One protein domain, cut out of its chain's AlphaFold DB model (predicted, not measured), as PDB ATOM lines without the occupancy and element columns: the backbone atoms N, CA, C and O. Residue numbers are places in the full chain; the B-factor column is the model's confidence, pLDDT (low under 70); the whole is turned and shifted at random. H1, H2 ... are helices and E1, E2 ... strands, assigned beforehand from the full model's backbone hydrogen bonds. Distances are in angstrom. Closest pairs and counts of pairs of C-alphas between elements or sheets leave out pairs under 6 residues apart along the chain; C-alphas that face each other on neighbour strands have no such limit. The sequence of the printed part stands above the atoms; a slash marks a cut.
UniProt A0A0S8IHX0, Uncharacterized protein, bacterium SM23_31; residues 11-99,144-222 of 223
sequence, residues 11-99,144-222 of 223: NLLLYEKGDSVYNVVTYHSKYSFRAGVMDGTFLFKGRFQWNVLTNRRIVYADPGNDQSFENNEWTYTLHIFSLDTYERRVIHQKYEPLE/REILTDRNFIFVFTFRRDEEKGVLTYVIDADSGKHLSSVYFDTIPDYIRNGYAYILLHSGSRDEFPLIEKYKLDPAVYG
ATOM      1  N   ASN A  11     191.562 136.510 192.499       89.38
ATOM      2  CA  ASN A  11     191.509 137.753 193.259       89.38
ATOM      3  C   ASN A  11     190.526 137.527 194.409       89.38
ATOM      4  O   ASN A  11     189.348 137.248 194.172       89.38
ATOM      5  N   LEU A  12     191.021 137.593 195.642       93.31
ATOM      6  CA  LEU A  12     190.253 137.301 196.846       93.31
ATOM      7  C   LEU A  12     190.239 138.526 197.757       93.31
ATOM      8  O   LEU A  12     191.296 139.051 198.105       93.31
ATOM      9  N   LEU A  13     189.045 138.945 198.175       94.81
ATOM     10  CA  LEU A  13     188.871 139.949 199.219       94.81
ATOM     11  C   LEU A  13     188.232 139.288 200.438       94.81
ATOM     12  O   LEU A  13     187.096 138.813 200.381       94.81
ATOM     13  N   LEU A  14     188.978 139.269 201.537       95.94
ATOM     14  CA  LEU A  14     188.532 138.753 202.825       95.94
ATOM     15  C   LEU A  14     188.338 139.907 203.807       95.94
ATOM     16  O   LEU A  14     189.062 140.900 203.764       95.94
ATOM     17  N   TYR A  15     187.383 139.750 204.715       95.12
ATOM     18  CA  TYR A  15     187.192 140.632 205.857       95.12
ATOM     19  C   TYR A  15     187.241 139.817 207.146       95.12
ATOM     20  O   TYR A  15     186.490 138.858 207.303       95.12
ATOM     21  N   GLU A  16     188.113 140.204 208.067       95.38
ATOM     22  CA  GLU A  16     188.276 139.553 209.364       95.38
ATOM     23  C   GLU A  16     187.628 140.397 210.470       95.38
ATOM     24  O   GLU A  16     187.814 141.616 210.534       95.38
ATOM     25  N   LYS A  17     186.839 139.755 211.340       92.81
ATOM     26  CA  LYS A  17     186.165 140.394 212.482       92.81
ATOM     27  C   LYS A  17     186.131 139.431 213.667       92.81
ATOM     28  O   LYS A  17     185.291 138.531 213.713       92.81
ATOM     29  N   GLY A  18     187.008 139.656 214.645       94.31
ATOM     30  CA  GLY A  18     187.226 138.694 215.732       94.31
ATOM     31  C   GLY A  18     187.747 137.373 215.163       94.31
ATOM     32  O   GLY A  18     188.559 137.394 214.250       94.31
ATOM     33  N   ASP A  19     187.206 136.245 215.618       95.69
ATOM     34  CA  ASP A  19     187.610 134.906 215.151       95.69
ATOM     35  C   ASP A  19     186.928 134.472 213.836       95.69
ATOM     36  O   ASP A  19     186.943 133.299 213.465       95.69
ATOM     37  N   SER A  20     186.253 135.397 213.145       92.88
ATOM     38  CA  SER A  20     185.509 135.117 211.912       92.88
ATOM     39  C   SER A  20     186.169 135.755 210.696       92.88
ATOM     40  O   SER A  20     186.503 136.940 210.707       92.88
ATOM     41  N   VAL A  21     186.271 134.979 209.613       94.62
ATOM     42  CA  VAL A  21     186.729 135.436 208.296       94.62
ATOM     43  C   VAL A  21     185.577 135.331 207.303       94.62
ATOM     44  O   VAL A  21     185.010 134.261 207.091       94.62
ATOM     45  N   TYR A  22     185.245 136.452 206.675       92.38
ATOM     46  CA  TYR A  22     184.187 136.578 205.681       92.38
ATOM     47  C   TYR A  22     184.802 136.690 204.287       92.38
ATOM     48  O   TYR A  22     185.633 137.564 204.036       92.38
ATOM     49  N   ASN A  23     184.371 135.834 203.361       94.88
ATOM     50  CA  ASN A  23     184.706 135.978 201.946       94.88
ATOM     51  C   ASN A  23     183.805 137.053 201.323       94.88
ATOM     52  O   ASN A  23     182.614 136.818 201.117       94.88
ATOM     53  N   VAL A  24     184.367 138.232 201.050       95.88
ATOM     54  CA  VAL A  24     183.627 139.345 200.440       95.88
ATOM     55  C   VAL A  24     183.407 139.076 198.957       95.88
ATOM     56  O   VAL A  24     182.285 139.221 198.468       95.88
ATOM     57  N   VAL A  25     184.461 138.676 198.240       96.81
ATOM     58  CA  VAL A  25     184.387 138.287 196.828       96.81
ATOM     59  C   VAL A  25     185.567 137.407 196.427       96.81
ATOM     60  O   VAL A  25     186.682 137.548 196.928       96.81
ATOM     61  N   THR A  26     185.315 136.513 195.472       95.88
ATOM     62  CA  THR A  26     186.331 135.727 194.774       95.88
ATOM     63  C   THR A  26     186.120 135.882 193.271       95.88
ATOM     64  O   THR A  26     185.059 135.518 192.766       95.88
ATOM     65  N   TYR A  27     187.124 136.388 192.559       93.81
ATOM     66  CA  TYR A  27     187.159 136.378 191.097       93.81
ATOM     67  C   TYR A  27     188.182 135.369 190.603       93.81
ATOM     68  O   TYR A  27     189.289 135.279 191.133       93.81
ATOM     69  N   HIS A  28     187.844 134.669 189.525       90.19
ATOM     70  CA  HIS A  28     188.843 133.979 188.724       90.19
ATOM     71  C   HIS A  28     189.582 135.023 187.887       90.19
ATOM     72  O   HIS A  28     188.981 135.685 187.033       90.19
ATOM     73  N   SER A  29     190.877 135.200 188.141       84.88
ATOM     74  CA  SER A  29     191.664 136.130 187.346       84.88
ATOM     75  C   SER A  29     191.967 135.498 185.992       84.88
ATOM     76  O   SER A  29     192.647 134.479 185.893       84.88
ATOM     77  N   LYS A  30     191.456 136.119 184.928       82.06
ATOM     78  CA  LYS A  30     191.730 135.715 183.538       82.06
ATOM     79  C   LYS A  30     193.113 136.166 183.059       82.06
ATOM     80  O   LYS A  30     193.596 135.691 182.038       82.06
ATOM     81  N   TYR A  31     193.717 137.111 183.779       82.88
ATOM     82  CA  TYR A  31     194.822 137.946 183.305       82.88
ATOM     83  C   TYR A  31     196.003 138.011 184.278       82.88
ATOM     84  O   TYR A  31     196.972 138.726 184.039       82.88
ATOM     85  N   SER A  32     195.937 137.270 185.379       76.44
ATOM     86  CA  SER A  32     197.069 137.072 186.277       76.44
ATOM     87  C   SER A  32     198.022 136.025 185.726       76.44
ATOM     88  O   SER A  32     197.587 134.985 185.226       76.44
ATOM     89  N   PHE A  33     199.310 136.239 185.935       75.44
ATOM     90  CA  PHE A  33     200.320 135.246 185.633       75.44
ATOM     91  C   PHE A  33     201.355 135.180 186.749       75.44
ATOM     92  O   PHE A  33     201.704 136.200 187.343       75.44
ATOM     93  N   ARG A  34     201.852 133.967 186.993       73.75
ATOM     94  CA  ARG A  34     202.935 133.688 187.931       73.75
ATOM     95  C   ARG A  34     203.967 132.795 187.250       73.75
ATOM     96  O   ARG A  34     203.663 131.631 186.989       73.75
ATOM     97  N   ALA A  35     205.165 133.328 186.993       69.38
ATOM     98  CA  ALA A  35     206.353 132.538 186.641       69.38
ATOM     99  C   ALA A  35     207.438 132.733 187.692       69.38
ATOM    100  O   ALA A  35     208.020 133.812 187.828       69.38
ATOM    101  N   GLY A  36     207.741 131.659 188.418       73.81
ATOM    102  CA  GLY A  36     208.737 131.688 189.481       73.81
ATOM    103  C   GLY A  36     208.371 132.701 190.568       73.81
ATOM    104  O   GLY A  36     207.345 132.559 191.232       73.81
ATOM    105  N   VAL A  37     209.229 133.707 190.750       62.16
ATOM    106  CA  VAL A  37     209.059 134.791 191.737       62.16
ATOM    107  C   VAL A  37     208.371 136.035 191.166       62.16
ATOM    108  O   VAL A  37     208.180 137.005 191.894       62.16
ATOM    109  N   MET A  38     208.036 136.037 189.873       64.44
ATOM    110  CA  MET A  38     207.370 137.166 189.230       64.44
ATOM    111  C   MET A  38     205.865 136.932 189.192       64.44
ATOM    112  O   MET A  38     205.384 136.055 188.468       64.44
ATOM    113  N   ASP A  39     205.146 137.761 189.940       67.50
ATOM    114  CA  ASP A  39     203.704 137.934 189.820       67.50
ATOM    115  C   ASP A  39     203.436 139.193 188.991       67.50
ATOM    116  O   ASP A  39     204.003 140.259 189.241       67.50
ATOM    117  N   GLY A  40     202.595 139.060 187.967       65.44
ATOM    118  CA  GLY A  40     202.249 140.155 187.071       65.44
ATOM    119  C   GLY A  40     200.743 140.258 186.870       65.44
ATOM    120  O   GLY A  40     200.069 139.265 186.600       65.44
ATOM    121  N   THR A  41     200.230 141.483 186.951       68.19
ATOM    122  CA  THR A  41     198.901 141.851 186.449       68.19
ATOM    123  C   THR A  41     199.071 142.853 185.321       68.19
ATOM    124  O   THR A  41     199.895 143.767 185.425       68.19
ATOM    125  N   PHE A  42     198.287 142.732 184.256       77.25
ATOM    126  CA  PHE A  42     198.286 143.744 183.207       77.25
ATOM    127  C   PHE A  42     197.580 145.004 183.701       77.25
ATOM    128  O   PHE A  42     196.442 144.948 184.158       77.25
ATOM    129  N   LEU A  43     198.237 146.161 183.579       70.81
ATOM    130  CA  LEU A  43     197.675 147.437 184.040       70.81
ATOM    131  C   LEU A  43     196.382 147.831 183.308       70.81
ATOM    132  O   LEU A  43     195.658 148.686 183.803       70.81
ATOM    133  N   PHE A  44     196.097 147.217 182.155       81.38
ATOM    134  CA  PHE A  44     194.952 147.524 181.299       81.38
ATOM    135  C   PHE A  44     193.887 146.416 181.219       81.38
ATOM    136  O   PHE A  44     192.886 146.610 180.524       81.38
ATOM    137  N   LYS A  45     194.099 145.268 181.892       85.50
ATOM    138  CA  LYS A  45     193.204 144.095 181.844       85.50
ATOM    139  C   LYS A  45     193.069 143.377 183.190       85.50
ATOM    140  O   LYS A  45     194.041 142.827 183.703       85.50
ATOM    141  N   GLY A  46     191.843 143.310 183.708       83.31
ATOM    142  CA  GLY A  46     191.395 142.496 184.842       83.31
ATOM    143  C   GLY A  46     192.155 142.716 186.138       83.31
ATOM    144  O   GLY A  46     192.367 141.771 186.902       83.31
ATOM    145  N   ARG A  47     192.612 143.947 186.380       89.88
ATOM    146  CA  ARG A  47     193.220 144.305 187.660       89.88
ATOM    147  C   ARG A  47     192.106 144.505 188.679       89.88
ATOM    148  O   ARG A  47     191.389 145.498 188.615       89.88
ATOM    149  N   PHE A  48     191.972 143.565 189.611       94.00
ATOM    150  CA  PHE A  48     191.047 143.707 190.731       94.00
ATOM    151  C   PHE A  48     191.393 144.950 191.552       94.00
ATOM    152  O   PHE A  48     192.549 145.161 191.931       94.00
ATOM    153  N   GLN A  49     190.380 145.766 191.814       95.44
ATOM    154  CA  GLN A  49     190.491 147.034 192.516       95.44
ATOM    155  C   GLN A  49     189.480 147.089 193.640       95.44
ATOM    156  O   GLN A  49     188.351 146.617 193.509       95.44
ATOM    157  N   TRP A  50     189.890 147.688 194.751       97.75
ATOM    158  CA  TRP A  50     189.011 147.939 195.875       97.75
ATOM    159  C   TRP A  50     189.477 149.161 196.661       97.75
ATOM    160  O   TRP A  50     190.657 149.509 196.664       97.75
ATOM    161  N   ASN A  51     188.542 149.820 197.338       98.06
ATOM    162  CA  ASN A  51     188.840 150.928 198.235       98.06
ATOM    163  C   ASN A  51     187.790 151.029 199.347       98.06
ATOM    164  O   ASN A  51     186.702 150.458 199.268       98.06
ATOM    165  N   VAL A  52     188.110 151.779 200.396       97.44
ATOM    166  CA  VAL A  52     187.234 151.969 201.556       97.44
ATOM    167  C   VAL A  52     186.352 153.198 201.358       97.44
ATOM    168  O   VAL A  52     186.823 154.255 200.940       97.44
ATOM    169  N   LEU A  53     185.075 153.067 201.693       98.25
ATOM    170  CA  LEU A  53     184.083 154.137 201.749       98.25
ATOM    171  C   LEU A  53     183.729 154.456 203.212       98.25
ATOM    172  O   LEU A  53     184.009 153.682 204.133       98.25
ATOM    173  N   THR A  54     183.056 155.582 203.442       97.00
ATOM    174  CA  THR A  54     182.447 155.883 204.749       97.00
ATOM    175  C   THR A  54     181.410 154.838 205.162       97.00
ATOM    176  O   THR A  54     180.871 154.094 204.336       97.00
ATOM    177  N   ASN A  55     181.104 154.818 206.463       97.06
ATOM    178  CA  ASN A  55     180.141 153.902 207.084       97.06
ATOM    179  C   ASN A  55     180.550 152.429 206.956       97.06
ATOM    180  O   ASN A  55     179.708 151.573 206.723       97.06
ATOM    181  N   ARG A  56     181.861 152.155 207.080       97.38
ATOM    182  CA  ARG A  56     182.443 150.802 207.065       97.38
ATOM    183  C   ARG A  56     182.003 150.006 205.832       97.38
ATOM    184  O   ARG A  56     181.547 148.871 205.929       97.38
ATOM    185  N   ARG A  57     182.144 150.620 204.659       98.19
ATOM    186  CA  ARG A  57     181.841 149.996 203.370       98.19
ATOM    187  C   ARG A  57     183.098 149.856 202.536       98.19
ATOM    188  O   ARG A  57     184.043 150.627 202.685       98.19
ATOM    189  N   ILE A  58     183.081 148.895 201.629       98.25
ATOM    190  CA  ILE A  58     184.132 148.691 200.636       98.25
ATOM    191  C   ILE A  58     183.489 148.784 199.261       98.25
ATOM    192  O   ILE A  58     182.439 148.182 199.047       98.25
ATOM    193  N   VAL A  59     184.111 149.524 198.348       98.69
ATOM    194  CA  VAL A  59     183.834 149.409 196.914       98.69
ATOM    195  C   VAL A  59     184.877 148.494 196.293       98.69
ATOM    196  O   VAL A  59     186.051 148.588 196.647       98.69
ATOM    197  N   TYR A  60     184.472 147.618 195.384       98.38
ATOM    198  CA  TYR A  60     185.394 146.790 194.617       98.38
ATOM    199  C   TYR A  60     184.849 146.472 193.227       98.38
ATOM    200  O   TYR A  60     183.639 146.527 192.991       98.38
ATOM    201  N   ALA A  61     185.755 146.128 192.320       97.75
ATOM    202  CA  ALA A  61     185.442 145.613 190.997       97.75
ATOM    203  C   ALA A  61     186.658 144.896 190.392       97.75
ATOM    204  O   ALA A  61     187.809 145.248 190.657       97.75
ATOM    205  N   ASP A  62     186.402 143.911 189.543       96.06
ATOM    206  CA  ASP A  62     187.369 143.356 188.603       96.06
ATOM    207  C   ASP A  62     186.877 143.696 187.192       96.06
ATOM    208  O   ASP A  62     185.951 143.049 186.705       96.06
ATOM    209  N   PRO A  63     187.460 144.687 186.499       94.75
ATOM    210  CA  PRO A  63     186.952 145.127 185.202       94.75
ATOM    211  C   PRO A  63     186.953 144.024 184.126       94.75
ATOM    212  O   PRO A  63     186.186 144.103 183.170       94.75
ATOM    213  N   GLY A  64     187.745 142.957 184.279       92.56
ATOM    214  CA  GLY A  64     187.746 141.798 183.378       92.56
ATOM    215  C   GLY A  64     186.581 140.823 183.608       92.56
ATOM    216  O   GLY A  64     186.288 139.982 182.746       92.56
ATOM    217  N   ASN A  65     185.921 140.914 184.764       94.75
ATOM    218  CA  ASN A  65     184.781 140.087 185.160       94.75
ATOM    219  C   ASN A  65     183.476 140.893 185.313       94.75
ATOM    220  O   ASN A  65     182.408 140.353 185.056       94.75
ATOM    221  N   ASP A  66     183.565 142.176 185.661       96.88
ATOM    222  CA  ASP A  66     182.451 143.081 185.962       96.88
ATOM    223  C   ASP A  66     182.134 144.043 184.806       96.88
ATOM    224  O   ASP A  66     181.778 145.202 185.026       96.88
ATOM    225  N   GLN A  67     182.260 143.577 183.565       96.31
ATOM    226  CA  GLN A  67     181.821 144.308 182.375       96.31
ATOM    227  C   GLN A  67     180.872 143.445 181.545       96.31
ATOM    228  O   GLN A  67     181.038 142.226 181.462       96.31
ATOM    229  N   SER A  68     179.893 144.075 180.905       97.12
ATOM    230  CA  SER A  68     178.965 143.406 179.997       97.12
ATOM    231  C   SER A  68     178.637 144.289 178.800       97.12
ATOM    232  O   SER A  68     178.757 145.516 178.844       97.12
ATOM    233  N   PHE A  69     178.223 143.640 177.715       97.56
ATOM    234  CA  PHE A  69     177.684 144.291 176.533       97.56
ATOM    235  C   PHE A  69     176.302 143.711 176.255       97.56
ATOM    236  O   PHE A  69     176.177 142.570 175.808       97.56
ATOM    237  N   GLU A  70     175.269 144.489 176.552       96.94
ATOM    238  CA  GLU A  70     173.870 144.084 176.427       96.94
ATOM    239  C   GLU A  70     173.084 145.216 175.770       96.94
ATOM    240  O   GLU A  70     173.362 146.387 176.006       96.94
ATOM    241  N   ASN A  71     172.108 144.888 174.920       96.31
ATOM    242  CA  ASN A  71     171.266 145.883 174.237       96.31
ATOM    243  C   ASN A  71     172.056 146.986 173.502       96.31
ATOM    244  O   ASN A  71     171.621 148.133 173.442       96.31
ATOM    245  N   ASN A  72     173.205 146.623 172.919       96.75
ATOM    246  CA  ASN A  72     174.120 147.537 172.232       96.75
ATOM    247  C   ASN A  72     174.764 148.605 173.142       96.75
ATOM    248  O   ASN A  72     175.227 149.637 172.658       96.75
ATOM    249  N   GLU A  73     174.827 148.354 174.450       97.81
ATOM    250  CA  GLU A  73     175.434 149.246 175.433       97.81
ATOM    251  C   GLU A  73     176.490 148.508 176.258       97.81
ATOM    252  O   GLU A  73     176.266 147.403 176.756       97.81
ATOM    253  N   TRP A  74     177.658 149.132 176.404       98.19
ATOM    254  CA  TRP A  74     178.706 148.652 177.296       98.19
ATOM    255  C   TRP A  74     178.460 149.178 178.703       98.19
ATOM    256  O   TRP A  74     178.252 150.380 178.907       98.19
ATOM    257  N   THR A  75     178.504 148.279 179.683       98.31
ATOM    258  CA  THR A  75     178.369 148.631 181.095       98.31
ATOM    259  C   THR A  75     179.469 148.001 181.932       98.31
ATOM    260  O   THR A  75     179.954 146.913 181.619       98.31
ATOM    261  N   TYR A  76     179.868 148.691 182.997       98.19
ATOM    262  CA  TYR A  76     180.694 148.122 184.055       98.19
ATOM    263  C   TYR A  76     179.949 148.156 185.386       98.19
ATOM    264  O   TYR A  76     179.055 148.983 185.600       98.19
ATOM    265  N   THR A  77     180.319 147.244 186.280       98.56
ATOM    266  CA  THR A  77     179.693 147.081 187.591       98.56
ATOM    267  C   THR A  77     180.688 147.395 188.699       98.56
ATOM    268  O   THR A  77     181.790 146.858 188.734       98.56
ATOM    269  N   LEU A  78     180.277 148.256 189.626       98.75
ATOM    270  CA  LEU A  78     180.947 148.454 190.905       98.75
ATOM    271  C   LEU A  78     180.123 147.775 191.992       98.75
ATOM    272  O   LEU A  78     178.907 147.967 192.072       98.75
ATOM    273  N   HIS A  79     180.782 147.022 192.860       98.62
ATOM    274  CA  HIS A  79     180.147 146.387 194.007       98.62
ATOM    275  C   HIS A  79     180.448 147.191 195.261       98.62
ATOM    276  O   HIS A  79     181.590 147.576 195.492       98.62
ATOM    277  N   ILE A  80     179.436 147.419 196.091       98.69
ATOM    278  CA  ILE A  80     179.580 147.997 197.426       98.69
ATOM    279  C   ILE A  80     179.166 146.942 198.443       98.69
ATOM    280  O   ILE A  80     178.052 146.421 198.386       98.69
ATOM    281  N   PHE A  81     180.048 146.656 199.393       98.38
ATOM    282  CA  PHE A  81     179.807 145.722 200.484       98.38
ATOM    283  C   PHE A  81     179.837 146.441 201.833       98.38
ATOM    284  O   PHE A  81     180.783 147.173 202.133       98.38
ATOM    285  N   SER A  82     178.798 146.236 202.638       98.06
ATOM    286  CA  SER A  82     178.691 146.754 204.005       98.06
ATOM    287  C   SER A  82     179.352 145.800 204.995       98.06
ATOM    288  O   SER A  82     178.966 144.640 205.084       98.06
ATOM    289  N   LEU A  83     180.317 146.276 205.786       96.75
ATOM    290  CA  LEU A  83     180.966 145.466 206.829       96.75
ATOM    291  C   LEU A  83     180.124 145.343 208.108       96.75
ATOM    292  O   LEU A  83     180.467 144.561 208.999       96.75
ATOM    293  N   ASP A  84     179.053 146.135 208.207       96.06
ATOM    294  CA  ASP A  84     178.143 146.138 209.351       96.06
ATOM    295  C   ASP A  84     176.937 145.223 209.109       96.06
ATOM    296  O   ASP A  84     176.562 144.469 210.006       96.06
ATOM    297  N   THR A  85     176.366 145.252 207.899       96.81
ATOM    298  CA  THR A  85     175.180 144.453 207.531       96.81
ATOM    299  C   THR A  85     175.500 143.232 206.671       96.81
ATOM    300  O   THR A  85     174.647 142.364 206.522       96.81
ATOM    301  N   TYR A  86     176.713 143.141 206.112       95.75
ATOM    302  CA  TYR A  86     177.121 142.124 205.130       95.75
ATOM    303  C   TYR A  86     176.288 142.121 203.840       95.75
ATOM    304  O   TYR A  86     176.344 141.180 203.048       95.75
ATOM    305  N   GLU A  87     175.522 143.183 203.606       97.38
ATOM    306  CA  GLU A  87     174.744 143.350 202.389       97.38
ATOM    307  C   GLU A  87     175.628 143.848 201.247       97.38
ATOM    308  O   GLU A  87     176.555 144.650 201.435       97.38
ATOM    309  N   ARG A  88     175.299 143.385 200.040       98.06
ATOM    310  CA  ARG A  88     175.933 143.808 198.797       98.06
ATOM    311  C   ARG A  88     174.956 144.629 197.974       98.06
ATOM    312  O   ARG A  88     173.808 144.240 197.773       98.06
ATOM    313  N   ARG A  89     175.457 145.727 197.426       98.25
ATOM    314  CA  ARG A  89     174.789 146.532 196.412       98.25
ATOM    315  C   ARG A  89     175.667 146.628 195.175       98.25
ATOM    316  O   ARG A  89     176.887 146.626 195.281       98.25
ATOM    317  N   VAL A  90     175.034 146.757 194.018       98.56
ATOM    318  CA  VAL A  90     175.710 146.983 192.740       98.56
ATOM    319  C   VAL A  90     175.365 148.362 192.183       98.56
ATOM    320  O   VAL A  90     174.265 148.878 192.396       98.56
ATOM    321  N   ILE A  91     176.322 148.965 191.485       98.56
ATOM    322  CA  ILE A  91     176.147 150.172 190.680       98.56
ATOM    323  C   ILE A  91     176.567 149.812 189.259       98.56
ATOM    324  O   ILE A  91     177.708 149.413 189.042       98.56
ATOM    325  N   HIS A  92     175.660 149.988 188.301       98.31
ATOM    326  CA  HIS A  92     175.958 149.825 186.881       98.31
ATOM    327  C   HIS A  92     176.181 151.190 186.245       98.31
ATOM    328  O   HIS A  92     175.384 152.109 186.446       98.31
ATOM    329  N   GLN A  93     177.250 151.318 185.470       98.19
ATOM    330  CA  GLN A  93     177.562 152.535 184.732       98.19
ATOM    331  C   GLN A  93     177.791 152.204 183.270       98.19
ATOM    332  O   GLN A  93     178.501 151.253 182.937       98.19
ATOM    333  N   LYS A  94     177.190 153.010 182.400       97.88
ATOM    334  CA  LYS A  94     177.454 152.948 180.966       97.88
ATOM    335  C   LYS A  94     178.815 153.565 180.681       97.88
ATOM    336  O   LYS A  94     179.203 154.538 181.326       97.88
ATOM    337  N   TYR A  95     179.516 153.023 179.696       97.38
ATOM    338  CA  TYR A  95     180.753 153.614 179.205       97.38
ATOM    339  C   TYR A  95     180.905 153.392 177.706       97.38
ATOM    340  O   TYR A  95     180.287 152.508 177.116       97.38
ATOM    341  N   GLU A  96     181.752 154.207 177.091       97.25
ATOM    342  CA  GLU A  96     182.199 153.987 175.723       97.25
ATOM    343  C   GLU A  96     183.527 153.225 175.758       97.25
ATOM    344  O   GLU A  96     184.497 153.746 176.328       97.25
ATOM    345  N   PRO A  97     183.612 152.017 175.176       97.31
ATOM    346  CA  PRO A  97     184.854 151.261 175.170       97.31
ATOM    347  C   PRO A  97     185.915 151.989 174.337       97.31
ATOM    348  O   PRO A  97     185.644 152.474 173.239       97.31
ATOM    349  N   LEU A  98     187.140 152.045 174.857       96.81
ATOM    350  CA  LEU A  98     188.280 152.617 174.147       96.81
ATOM    351  C   LEU A  98     189.017 151.507 173.398       96.81
ATOM    352  O   LEU A  98     189.462 150.538 174.010       96.81
ATOM    353  N   GLU A  99     189.135 151.636 172.079       96.94
ATOM    354  CA  GLU A  99     189.833 150.661 171.238       96.94
ATOM    355  C   GLU A  99     191.355 150.729 171.431       96.94
ATOM    356  O   GLU A  99     191.938 151.805 171.577       96.94
ATOM    357  N   ARG A 144     190.882 152.312 184.769       96.12
ATOM    358  CA  ARG A 144     192.273 152.090 185.146       96.12
ATOM    359  C   ARG A 144     192.479 152.058 186.653       96.12
ATOM    360  O   ARG A 144     193.363 151.331 187.090       96.12
ATOM    361  N   GLU A 145     191.734 152.844 187.429       97.12
ATOM    362  CA  GLU A 145     191.881 152.917 188.891       97.12
ATOM    363  C   GLU A 145     190.577 153.358 189.571       97.12
ATOM    364  O   GLU A 145     189.825 154.165 189.014       97.12
ATOM    365  N   ILE A 146     190.342 152.856 190.788       98.06
ATOM    366  CA  ILE A 146     189.236 153.272 191.657       98.06
ATOM    367  C   ILE A 146     189.807 153.883 192.937       98.06
ATOM    368  O   ILE A 146     190.389 153.197 193.780       98.06
ATOM    369  N   LEU A 147     189.549 155.175 193.128       98.62
ATOM    370  CA  LEU A 147     189.833 155.881 194.377       98.62
ATOM    371  C   LEU A 147     188.529 156.327 195.030       98.62
ATOM    372  O   LEU A 147     187.482 156.398 194.393       98.62
ATOM    373  N   THR A 148     188.577 156.633 196.320       98.62
ATOM    374  CA  THR A 148     187.396 157.088 197.055       98.62
ATOM    375  C   THR A 148     187.717 158.264 197.946       98.62
ATOM    376  O   THR A 148     188.794 158.336 198.525       98.62
ATOM    377  N   ASP A 149     186.740 159.141 198.147       98.44
ATOM    378  CA  ASP A 149     186.776 160.146 199.202       98.44
ATOM    379  C   ASP A 149     185.406 160.237 199.861       98.44
ATOM    380  O   ASP A 149     184.415 160.570 199.218       98.44
ATOM    381  N   ARG A 150     185.334 159.948 201.161       97.19
ATOM    382  CA  ARG A 150     184.071 159.824 201.901       97.19
ATOM    383  C   ARG A 150     183.128 158.782 201.265       97.19
ATOM    384  O   ARG A 150     183.469 157.601 201.276       97.19
ATOM    385  N   ASN A 151     181.958 159.190 200.758       97.75
ATOM    386  CA  ASN A 151     181.041 158.303 200.029       97.75
ATOM    387  C   ASN A 151     181.270 158.341 198.500       97.75
ATOM    388  O   ASN A 151     180.575 157.644 197.774       97.75
ATOM    389  N   PHE A 152     182.189 159.167 197.998       98.56
ATOM    390  CA  PHE A 152     182.338 159.393 196.564       98.56
ATOM    391  C   PHE A 152     183.361 158.426 195.981       98.56
ATOM    392  O   PHE A 152     184.423 158.204 196.568       98.56
ATOM    393  N   ILE A 153     183.042 157.870 194.817       98.75
ATOM    394  CA  ILE A 153     183.888 156.946 194.066       98.75
ATOM    395  C   ILE A 153     184.406 157.680 192.829       98.75
ATOM    396  O   ILE A 153     183.622 158.200 192.039       98.75
ATOM    397  N   PHE A 154     185.724 157.706 192.670       98.75
ATOM    398  CA  PHE A 154     186.428 158.260 191.523       98.75
ATOM    399  C   PHE A 154     186.885 157.110 190.633       98.75
ATOM    400  O   PHE A 154     187.727 156.306 191.038       98.75
ATOM    401  N   VAL A 155     186.325 157.037 189.430       98.62
ATOM    402  CA  VAL A 155     186.627 156.006 188.435       98.62
ATOM    403  C   VAL A 155     187.494 156.626 187.347       98.62
ATOM    404  O   VAL A 155     186.996 157.331 186.466       98.62
ATOM    405  N   PHE A 156     188.802 156.390 187.420       98.38
ATOM    406  CA  PHE A 156     189.772 156.900 186.452       98.38
ATOM    407  C   PHE A 156     189.760 156.026 185.205       98.38
ATOM    408  O   PHE A 156     189.965 154.820 185.300       98.38
ATOM    409  N   THR A 157     189.541 156.610 184.029       97.81
ATOM    410  CA  THR A 157     189.441 155.853 182.770       97.81
ATOM    411  C   THR A 157     190.790 155.739 182.050       97.81
ATOM    412  O   THR A 157     191.775 156.373 182.427       97.81
ATOM    413  N   PHE A 158     190.843 154.952 180.971       96.44
ATOM    414  CA  PHE A 158     191.967 154.989 180.021       96.44
ATOM    415  C   PHE A 158     191.888 156.164 179.039       96.44
ATOM    416  O   PHE A 158     192.834 156.394 178.286       96.44
ATOM    417  N   ARG A 159     190.781 156.918 179.025       96.69
ATOM    418  CA  ARG A 159     190.631 158.066 178.133       96.69
ATOM    419  C   ARG A 159     191.448 159.233 178.679       96.69
ATOM    420  O   ARG A 159     191.209 159.716 179.787       96.69
ATOM    421  N   ARG A 160     192.396 159.692 177.868       96.12
ATOM    422  CA  ARG A 160     193.258 160.835 178.157       96.12
ATOM    423  C   ARG A 160     193.061 161.907 177.093       96.12
ATOM    424  O   ARG A 160     193.020 161.602 175.907       96.12
ATOM    425  N   ASP A 161     192.933 163.137 177.549       96.88
ATOM    426  CA  ASP A 161     193.051 164.354 176.759       96.88
ATOM    427  C   ASP A 161     194.474 164.896 176.976       96.88
ATOM    428  O   ASP A 161     194.976 164.880 178.103       96.88
ATOM    429  N   GLU A 162     195.166 165.283 175.904       94.81
ATOM    430  CA  GLU A 162     196.575 165.695 175.987       94.81
ATOM    431  C   GLU A 162     196.768 166.956 176.835       94.81
ATOM    432  O   GLU A 162     197.766 167.058 177.547       94.81
ATOM    433  N   GLU A 163     195.801 167.876 176.811       95.88
ATOM    434  CA  GLU A 163     195.866 169.147 177.535       95.88
ATOM    435  C   GLU A 163     195.262 169.048 178.936       95.88
ATOM    436  O   GLU A 163     195.716 169.728 179.852       95.88
ATOM    437  N   LYS A 164     194.227 168.216 179.113       96.31
ATOM    438  CA  LYS A 164     193.461 168.146 180.370       96.31
ATOM    439  C   LYS A 164     193.851 166.972 181.264       96.31
ATOM    440  O   LYS A 164     193.548 166.989 182.451       96.31
ATOM    441  N   GLY A 165     194.467 165.928 180.713       97.31
ATOM    442  CA  GLY A 165     194.829 164.718 181.447       97.31
ATOM    443  C   GLY A 165     193.774 163.609 181.376       97.31
ATOM    444  O   GLY A 165     193.161 163.358 180.341       97.31
ATOM    445  N   VAL A 166     193.608 162.862 182.462       97.81
ATOM    446  CA  VAL A 166     192.818 161.626 182.543       97.81
ATOM    447  C   VAL A 166     191.361 161.926 182.882       97.81
ATOM    448  O   VAL A 166     191.067 162.499 183.934       97.81
ATOM    449  N   LEU A 167     190.439 161.479 182.025       98.25
ATOM    450  CA  LEU A 167     189.005 161.562 182.291       98.25
ATOM    451  C   LEU A 167     188.633 160.645 183.461       98.25
ATOM    452  O   LEU A 167     188.919 159.444 183.445       98.25
ATOM    453  N   THR A 168     187.948 161.221 184.441       98.62
ATOM    454  CA  THR A 168     187.553 160.576 185.691       98.62
ATOM    455  C   THR A 168     186.076 160.823 185.955       98.62
ATOM    456  O   THR A 168     185.617 161.966 185.932       98.62
ATOM    457  N   TYR A 169     185.333 159.754 186.229       98.50
ATOM    458  CA  TYR A 169     183.927 159.837 186.619       98.50
ATOM    459  C   TYR A 169     183.796 159.872 188.139       98.50
ATOM    460  O   TYR A 169     184.444 159.088 188.834       98.50
ATOM    461  N   VAL A 170     182.937 160.752 188.651       98.56
ATOM    462  CA  VAL A 170     182.625 160.858 190.082       98.56
ATOM    463  C   VAL A 170     181.222 160.323 190.326       98.56
ATOM    464  O   VAL A 170     180.245 160.810 189.754       98.56
ATOM    465  N   ILE A 171     181.120 159.310 191.180       98.62
ATOM    466  CA  ILE A 171     179.879 158.594 191.485       98.62
ATOM    467  C   ILE A 171     179.595 158.724 192.979       98.62
ATOM    468  O   ILE A 171     180.472 158.499 193.812       98.62
ATOM    469  N   ASP A 172     178.355 159.047 193.328       98.31
ATOM    470  CA  ASP A 172     177.874 158.993 194.708       98.31
ATOM    471  C   ASP A 172     177.554 157.539 195.087       98.31
ATOM    472  O   ASP A 172     176.680 156.917 194.479       98.31
ATOM    473  N   ALA A 173     178.238 156.973 196.086       98.31
ATOM    474  CA  ALA A 173     178.043 155.566 196.456       98.31
ATOM    475  C   ALA A 173     176.645 155.271 197.028       98.31
ATOM    476  O   ALA A 173     176.175 154.133 196.952       98.31
ATOM    477  N   ASP A 174     175.970 156.268 197.607       97.81
ATOM    478  CA  ASP A 174     174.675 156.083 198.272       97.81
ATOM    479  C   ASP A 174     173.509 156.068 197.281       97.81
ATOM    480  O   ASP A 174     172.569 155.289 197.421       97.81
ATOM    481  N   SER A 175     173.552 156.878 196.236       97.69
ATOM    482  CA  SER A 175     172.544 156.910 195.177       97.69
ATOM    483  C   SER A 175     172.943 156.059 193.974       97.69
ATOM    484  O   SER A 175     172.071 155.624 193.225       97.69
ATOM    485  N   GLY A 176     174.233 155.755 193.813       97.75
ATOM    486  CA  GLY A 176     174.789 155.100 192.631       97.75
ATOM    487  C   GLY A 176     174.784 155.990 191.388       97.75
ATOM    488  O   GLY A 176     175.002 155.498 190.284       97.75
ATOM    489  N   LYS A 177     174.492 157.287 191.542       97.88
ATOM    490  CA  LYS A 177     174.391 158.223 190.425       97.88
ATOM    491  C   LYS A 177     175.761 158.771 190.056       97.88
ATOM    492  O   LYS A 177     176.558 159.129 190.920       97.88
ATOM    493  N   HIS A 178     175.981 158.888 188.754       97.88
ATOM    494  CA  HIS A 178     177.047 159.710 188.206       97.88
ATOM    495  C   HIS A 178     176.758 161.187 188.508       97.88
ATOM    496  O   HIS A 178     175.683 161.684 188.162       97.88
ATOM    497  N   LEU A 179     177.698 161.868 189.159       97.62
ATOM    498  CA  LEU A 179     177.573 163.271 189.552       97.62
ATOM    499  C   LEU A 179     178.270 164.205 188.567       97.62
ATOM    500  O   LEU A 179     177.701 165.216 188.162       97.62
ATOM    501  N   SER A 180     179.512 163.888 188.206       97.50
ATOM    502  CA  SER A 180     180.340 164.748 187.368       97.50
ATOM    503  C   SER A 180     181.428 163.960 186.641       97.50
ATOM    504  O   SER A 180     181.842 162.884 187.074       97.50
ATOM    505  N   SER A 181     181.911 164.552 185.549       97.62
ATOM    506  CA  SER A 181     183.094 164.109 184.817       97.62
ATOM    507  C   SER A 181     184.163 165.182 184.941       97.62
ATOM    508  O   SER A 181     183.904 166.347 184.632       97.62
ATOM    509  N   VAL A 182     185.359 164.806 185.378       97.62
ATOM    510  CA  VAL A 182     186.468 165.736 185.612       97.62
ATOM    511  C   VAL A 182     187.753 165.189 185.010       97.62
ATOM    512  O   VAL A 182     187.884 163.985 184.795       97.62
ATOM    513  N   TYR A 183     188.700 166.076 184.733       98.00
ATOM    514  CA  TYR A 183     190.019 165.691 184.255       98.00
ATOM    515  C   TYR A 183     191.063 165.908 185.348       98.00
ATOM    516  O   TYR A 183     191.019 166.912 186.059       98.00
ATOM    517  N   PHE A 184     191.977 164.950 185.477       97.94
ATOM    518  CA  PHE A 184     193.139 165.027 186.357       97.94
ATOM    519  C   PHE A 184     194.417 164.890 185.530       97.94
ATOM    520  O   PHE A 184     194.550 163.916 184.793       97.94
ATOM    521  N   ASP A 185     195.391 165.784 185.704       96.38
ATOM    522  CA  ASP A 185     196.674 165.736 184.976       96.38
ATOM    523  C   ASP A 185     197.375 164.368 185.100       96.38
ATOM    524  O   ASP A 185     197.950 163.836 184.142       96.38
ATOM    525  N   THR A 186     197.266 163.761 186.283       95.88
ATOM    526  CA  THR A 186     197.686 162.393 186.581       95.88
ATOM    527  C   THR A 186     196.725 161.731 187.567       95.88
ATOM    528  O   THR A 186     196.014 162.409 188.306       95.88
ATOM    529  N   ILE A 187     196.713 160.397 187.599       97.19
ATOM    530  CA  ILE A 187     195.967 159.646 188.614       97.19
ATOM    531  C   ILE A 187     196.711 159.823 189.946       97.19
ATOM    532  O   ILE A 187     197.877 159.433 190.014       97.19
ATOM    533  N   PRO A 188     196.091 160.419 190.979       97.81
ATOM    534  CA  PRO A 188     196.732 160.565 192.278       97.81
ATOM    535  C   PRO A 188     196.868 159.208 192.972       97.81
ATOM    536  O   PRO A 188     196.096 158.290 192.712       97.81
ATOM    537  N   ASP A 189     197.803 159.091 193.910       96.69
ATOM    538  CA  ASP A 189     197.942 157.880 194.726       96.69
ATOM    539  C   ASP A 189     196.791 157.756 195.732       96.69
ATOM    540  O   ASP A 189     196.316 156.660 196.035       96.69
ATOM    541  N   TYR A 190     196.304 158.897 196.235       97.50
ATOM    542  CA  TYR A 190     195.185 158.950 197.172       97.50
ATOM    543  C   TYR A 190     194.288 160.154 196.914       97.50
ATOM    544  O   TYR A 190     194.756 161.244 196.592       97.50
ATOM    545  N   ILE A 191     192.993 159.992 197.185       98.31
ATOM    546  CA  ILE A 191     192.070 161.114 197.377       98.31
ATOM    547  C   ILE A 191     191.480 160.983 198.774       98.31
ATOM    548  O   ILE A 191     190.886 159.961 199.095       98.31
ATOM    549  N   ARG A 192     191.677 161.975 199.643       97.81
ATOM    550  CA  ARG A 192     191.148 161.956 201.017       97.81
ATOM    551  C   ARG A 192     190.855 163.364 201.522       97.81
ATOM    552  O   ARG A 192     191.695 164.261 201.430       97.81
ATOM    553  N   ASN A 193     189.693 163.527 202.150       97.00
ATOM    554  CA  ASN A 193     189.243 164.751 202.810       97.00
ATOM    555  C   ASN A 193     189.189 165.967 201.869       97.00
ATOM    556  O   ASN A 193     189.550 167.071 202.275       97.00
ATOM    557  N   GLY A 194     188.769 165.781 200.614       97.75
ATOM    558  CA  GLY A 194     188.733 166.868 199.630       97.75
ATOM    559  C   GLY A 194     190.077 167.212 198.986       97.75
ATOM    560  O   GLY A 194     190.202 168.289 198.407       97.75
ATOM    561  N   TYR A 195     191.088 166.346 199.098       98.50
ATOM    562  CA  TYR A 195     192.406 166.553 198.492       98.50
ATOM    563  C   TYR A 195     192.863 165.331 197.706       98.50
ATOM    564  O   TYR A 195     192.647 164.206 198.154       98.50
ATOM    565  N   ALA A 196     193.548 165.568 196.591       98.38
ATOM    566  CA  ALA A 196     194.346 164.579 195.875       98.38
ATOM    567  C   ALA A 196     195.809 164.658 196.338       98.38
ATOM    568  O   ALA A 196     196.346 165.756 196.513       98.38
ATOM    569  N   TYR A 197     196.435 163.503 196.546       98.00
ATOM    570  CA  TYR A 197     197.819 163.366 196.996       98.00
ATOM    571  C   TYR A 197     198.614 162.572 195.965       98.00
ATOM    572  O   TYR A 197     198.179 161.491 195.565       98.00
ATOM    573  N   ILE A 198     199.770 163.103 195.574       97.06
ATOM    574  CA  ILE A 198     200.718 162.457 194.663       97.06
ATOM    575  C   ILE A 198     202.018 162.220 195.432       97.06
ATOM    576  O   ILE A 198     202.598 163.154 195.991       97.06
ATOM    577  N   LEU A 199     202.453 160.964 195.491       93.94
ATOM    578  CA  LEU A 199     203.696 160.531 196.114       93.94
ATOM    579  C   LEU A 199     204.824 160.545 195.083       93.94
ATOM    580  O   LEU A 199     204.994 159.622 194.282       93.94
ATOM    581  N   LEU A 200     205.664 161.566 195.159       90.69
ATOM    582  CA  LEU A 200     206.877 161.644 194.366       90.69
ATOM    583  C   LEU A 200     207.970 160.833 195.063       90.69
ATOM    584  O   LEU A 200     208.509 161.220 196.102       90.69
ATOM    585  N   HIS A 201     208.283 159.675 194.485       81.25
ATOM    586  CA  HIS A 201     209.385 158.847 194.950       81.25
ATOM    587  C   HIS A 201     210.691 159.486 194.481       81.25
ATOM    588  O   HIS A 201     211.015 159.465 193.291       81.25
ATOM    589  N   SER A 202     211.446 160.065 195.411       62.56
ATOM    590  CA  SER A 202     212.830 160.442 195.162       62.56
ATOM    591  C   SER A 202     213.634 159.156 194.969       62.56
ATOM    592  O   SER A 202     213.556 158.239 195.780       62.56
ATOM    593  N   GLY A 203     214.356 159.029 193.856       63.97
ATOM    594  CA  GLY A 203     214.998 157.774 193.434       63.97
ATOM    595  C   GLY A 203     216.086 157.218 194.368       63.97
ATOM    596  O   GLY A 203     216.713 156.216 194.027       63.97
ATOM    597  N   SER A 204     216.329 157.836 195.526       73.56
ATOM    598  CA  SER A 204     217.245 157.352 196.553       73.56
ATOM    599  C   SER A 204     216.470 156.734 197.725       73.56
ATOM    600  O   SER A 204     215.427 157.230 198.145       73.56
ATOM    601  N   ARG A 205     216.979 155.623 198.273       73.38
ATOM    602  CA  ARG A 205     216.364 154.934 199.427       73.38
ATOM    603  C   ARG A 205     216.444 155.734 200.734       73.38
ATOM    604  O   ARG A 205     215.786 155.351 201.696       73.38
ATOM    605  N   ASP A 206     217.233 156.805 200.750       82.56
ATOM    606  CA  ASP A 206     217.581 157.563 201.954       82.56
ATOM    607  C   ASP A 206     216.870 158.928 202.037       82.56
ATOM    608  O   ASP A 206     217.043 159.659 203.013       82.56
ATOM    609  N   GLU A 207     216.055 159.282 201.042       84.00
ATOM    610  CA  GLU A 207     215.287 160.527 201.028       84.00
ATOM    611  C   GLU A 207     213.828 160.290 201.434       84.00
ATOM    612  O   GLU A 207     213.201 159.288 201.083       84.00
ATOM    613  N   PHE A 208     213.268 161.238 202.191       86.75
ATOM    614  CA  PHE A 208     211.846 161.227 202.513       86.75
ATOM    615  C   PHE A 208     211.021 161.473 201.242       86.75
ATOM    616  O   PHE A 208     211.359 162.380 200.477       86.75
ATOM    617  N   PRO A 209     209.916 160.735 201.032       86.56
ATOM    618  CA  PRO A 209     209.072 160.942 199.867       86.56
ATOM    619  C   PRO A 209     208.485 162.355 199.888       86.56
ATOM    620  O   PRO A 209     207.974 162.821 200.912       86.56
ATOM    621  N   LEU A 210     208.534 163.030 198.740       92.88
ATOM    622  CA  LEU A 210     207.861 164.307 198.556       92.88
ATOM    623  C   LEU A 210     206.383 164.034 198.255       92.88
ATOM    624  O   LEU A 210     206.049 163.158 197.461       92.88
ATOM    625  N   ILE A 211     205.490 164.779 198.904       95.44
ATOM    626  CA  ILE A 211     204.045 164.639 198.712       95.44
ATOM    627  C   ILE A 211     203.506 165.941 198.144       95.44
ATOM    628  O   ILE A 211     203.521 166.971 198.824       95.44
ATOM    629  N   GLU A 212     202.980 165.889 196.927       96.81
ATOM    630  CA  GLU A 212     202.194 166.988 196.379       96.81
ATOM    631  C   GLU A 212     200.735 166.827 196.807       96.81
ATOM    632  O   GLU A 212     200.172 165.729 196.790       96.81
ATOM    633  N   LYS A 213     200.117 167.930 197.231       97.69
ATOM    634  CA  LYS A 213     198.756 167.949 197.772       97.69
ATOM    635  C   LYS A 213     197.931 169.012 197.060       97.69
ATOM    636  O   LYS A 213     198.202 170.203 197.198       97.69
ATOM    637  N   TYR A 214     196.860 168.586 196.401       98.12
ATOM    638  CA  TYR A 214     195.977 169.448 195.620       98.12
ATOM    639  C   TYR A 214     194.576 169.450 196.212       98.12
ATOM    640  O   TYR A 214     194.000 168.394 196.470       98.12
ATOM    641  N   LYS A 215     194.014 170.637 196.448       98.00
ATOM    642  CA  LYS A 215     192.634 170.774 196.919       98.00
ATOM    643  C   LYS A 215     191.680 170.562 195.750       98.00
ATOM    644  O   LYS A 215     191.812 171.233 194.733       98.00
ATOM    645  N   LEU A 216     190.706 169.674 195.918       97.81
ATOM    646  CA  LEU A 216     189.667 169.463 194.918       97.81
ATOM    647  C   LEU A 216     188.626 170.581 194.998       97.81
ATOM    648  O   LEU A 216     188.183 170.955 196.090       97.81
ATOM    649  N   ASP A 217     188.233 171.113 193.841       96.94
ATOM    650  CA  ASP A 217     187.111 172.045 193.760       96.94
ATOM    651  C   ASP A 217     185.836 171.328 194.249       96.94
ATOM    652  O   ASP A 217     185.552 170.217 193.790       96.94
ATOM    653  N   PRO A 218     185.035 171.918 195.157       95.94
ATOM    654  CA  PRO A 218     183.772 171.326 195.591       95.94
ATOM    655  C   PRO A 218     182.831 170.935 194.439       95.94
ATOM    656  O   PRO A 218     182.015 170.032 194.608       95.94
ATOM    657  N   ALA A 219     182.961 171.565 193.264       95.81
ATOM    658  CA  ALA A 219     182.209 171.231 192.060       95.81
ATOM    659  C   ALA A 219     182.360 169.780 191.606       95.81
ATOM    660  O   ALA A 219     181.419 169.213 191.053       95.81
ATOM    661  N   VAL A 220     183.518 169.176 191.880       95.56
ATOM    662  CA  VAL A 220     183.815 167.771 191.577       95.56
ATOM    663  C   VAL A 220     182.766 166.845 192.208       95.56
ATOM    664  O   VAL A 220     182.379 165.845 191.611       95.56
ATOM    665  N   TYR A 221     182.231 167.216 193.372       96.12
ATOM    666  CA  TYR A 221     181.252 166.432 194.124       96.12
ATOM    667  C   TYR A 221     179.788 166.725 193.742       96.12
ATOM    668  O   TYR A 221     178.891 166.334 194.480       96.12
ATOM    669  N   GLY A 222     179.529 167.397 192.611       86.19
ATOM    670  CA  GLY A 222     178.184 167.499 192.027       86.19
ATOM    671  C   GLY A 222     177.251 168.563 192.616       86.19
ATOM    672  O   GLY A 222     176.073 168.260 192.743       86.19
TER     673      GLY A 222
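What this domain is: This is residues 11 to 99 and 144 to 222 of the 223 residues of an uncharacterized protein of bacterium SM23_31 (UniProt A0A0S8IHX0). Two strongly twisted sheets stand face to face as a sandwich, E5 to E9 in one and E10 to E13 in the other, their strands crossed at 42 degrees. The hairpin E1 and E2 lies beyond the first sheet, on the side away from the second; the hairpin E3 and E4 reaches outward, with residues 34 to 39 sticking out; a small sheet E14-E15-E16 extends from beside E10. The printed part has 168 residues, with sixteen named strands, E1 to E16, then one named helix, H1; the class is mostly strand, and neighbour strands are antiparallel. The whole is compact, with a radius of gyration of the C-alphas of 17.2 A and spans of 42 by 39 by 36 A.

Where its parts are: E1, residues 11 to 17, begins at C-alpha 11 (191.509, 137.753, 193.259). E2, residues 20 to 28, is 23.5 A long and bends by 51 degrees at residue 24. E3 is residues 32 to 35, E4 38 to 41, E5 49 to 53, E6 57 to 61 and E7 67 to 70. E8, residues 73 to 82, spans 28.9 A, and E9, residues 88 to 95, 22.4 A. E10 is residues 145 to 149; E11, 152 to 161, is 23.1 A long and bends by 81 degrees at residue 158. E12 is residues 165 to 172, E13 178 to 184, E14 190 to 192, E15 195 to 200 and E16 210 to 215. H1, residues 218 to 221, ends at C-alpha 221 (181.252, 166.432, 194.124).

How they stand to each other: In the branched sheet, E6 and E7 lie on one side of E8 and E9 on the other side; N 58 and O 81 are 2.9 A apart, N 68 and O 75 2.9 A, N 78 and O 91 2.9 A. E5 is antiparallel to E6, with N 51 and O 59 at 2.9 A. E7 E8 E9, E10 E11 E12 E13 and E14 E15 E16 are meanders, each strand the antiparallel neighbour of the one before. The closest C-alphas of E5 and E10, Asn 51 and Leu 147, are 6.4 A apart; those of E10 and E14, Asp 149 and Arg 192, 5.1 A. E2 and E6 are near each other. H1 only grazes the sheet E10 to E13 with residues 219 to 221; it is too short for any O i to N i+4 pair, and its one O i to N i+3 pair is within range.

The domain as a whole: The C-alphas farthest apart, Asn 71 and Asp 206, are 55.2 A apart. Residues 100 to 143 are not printed; C-alphas 99 and 144 are 14.2 A apart across the cut. Of the links printed whole, none is long. The model's pLDDT is under 70 at residues 35, 37 to 41 and 202 to 203.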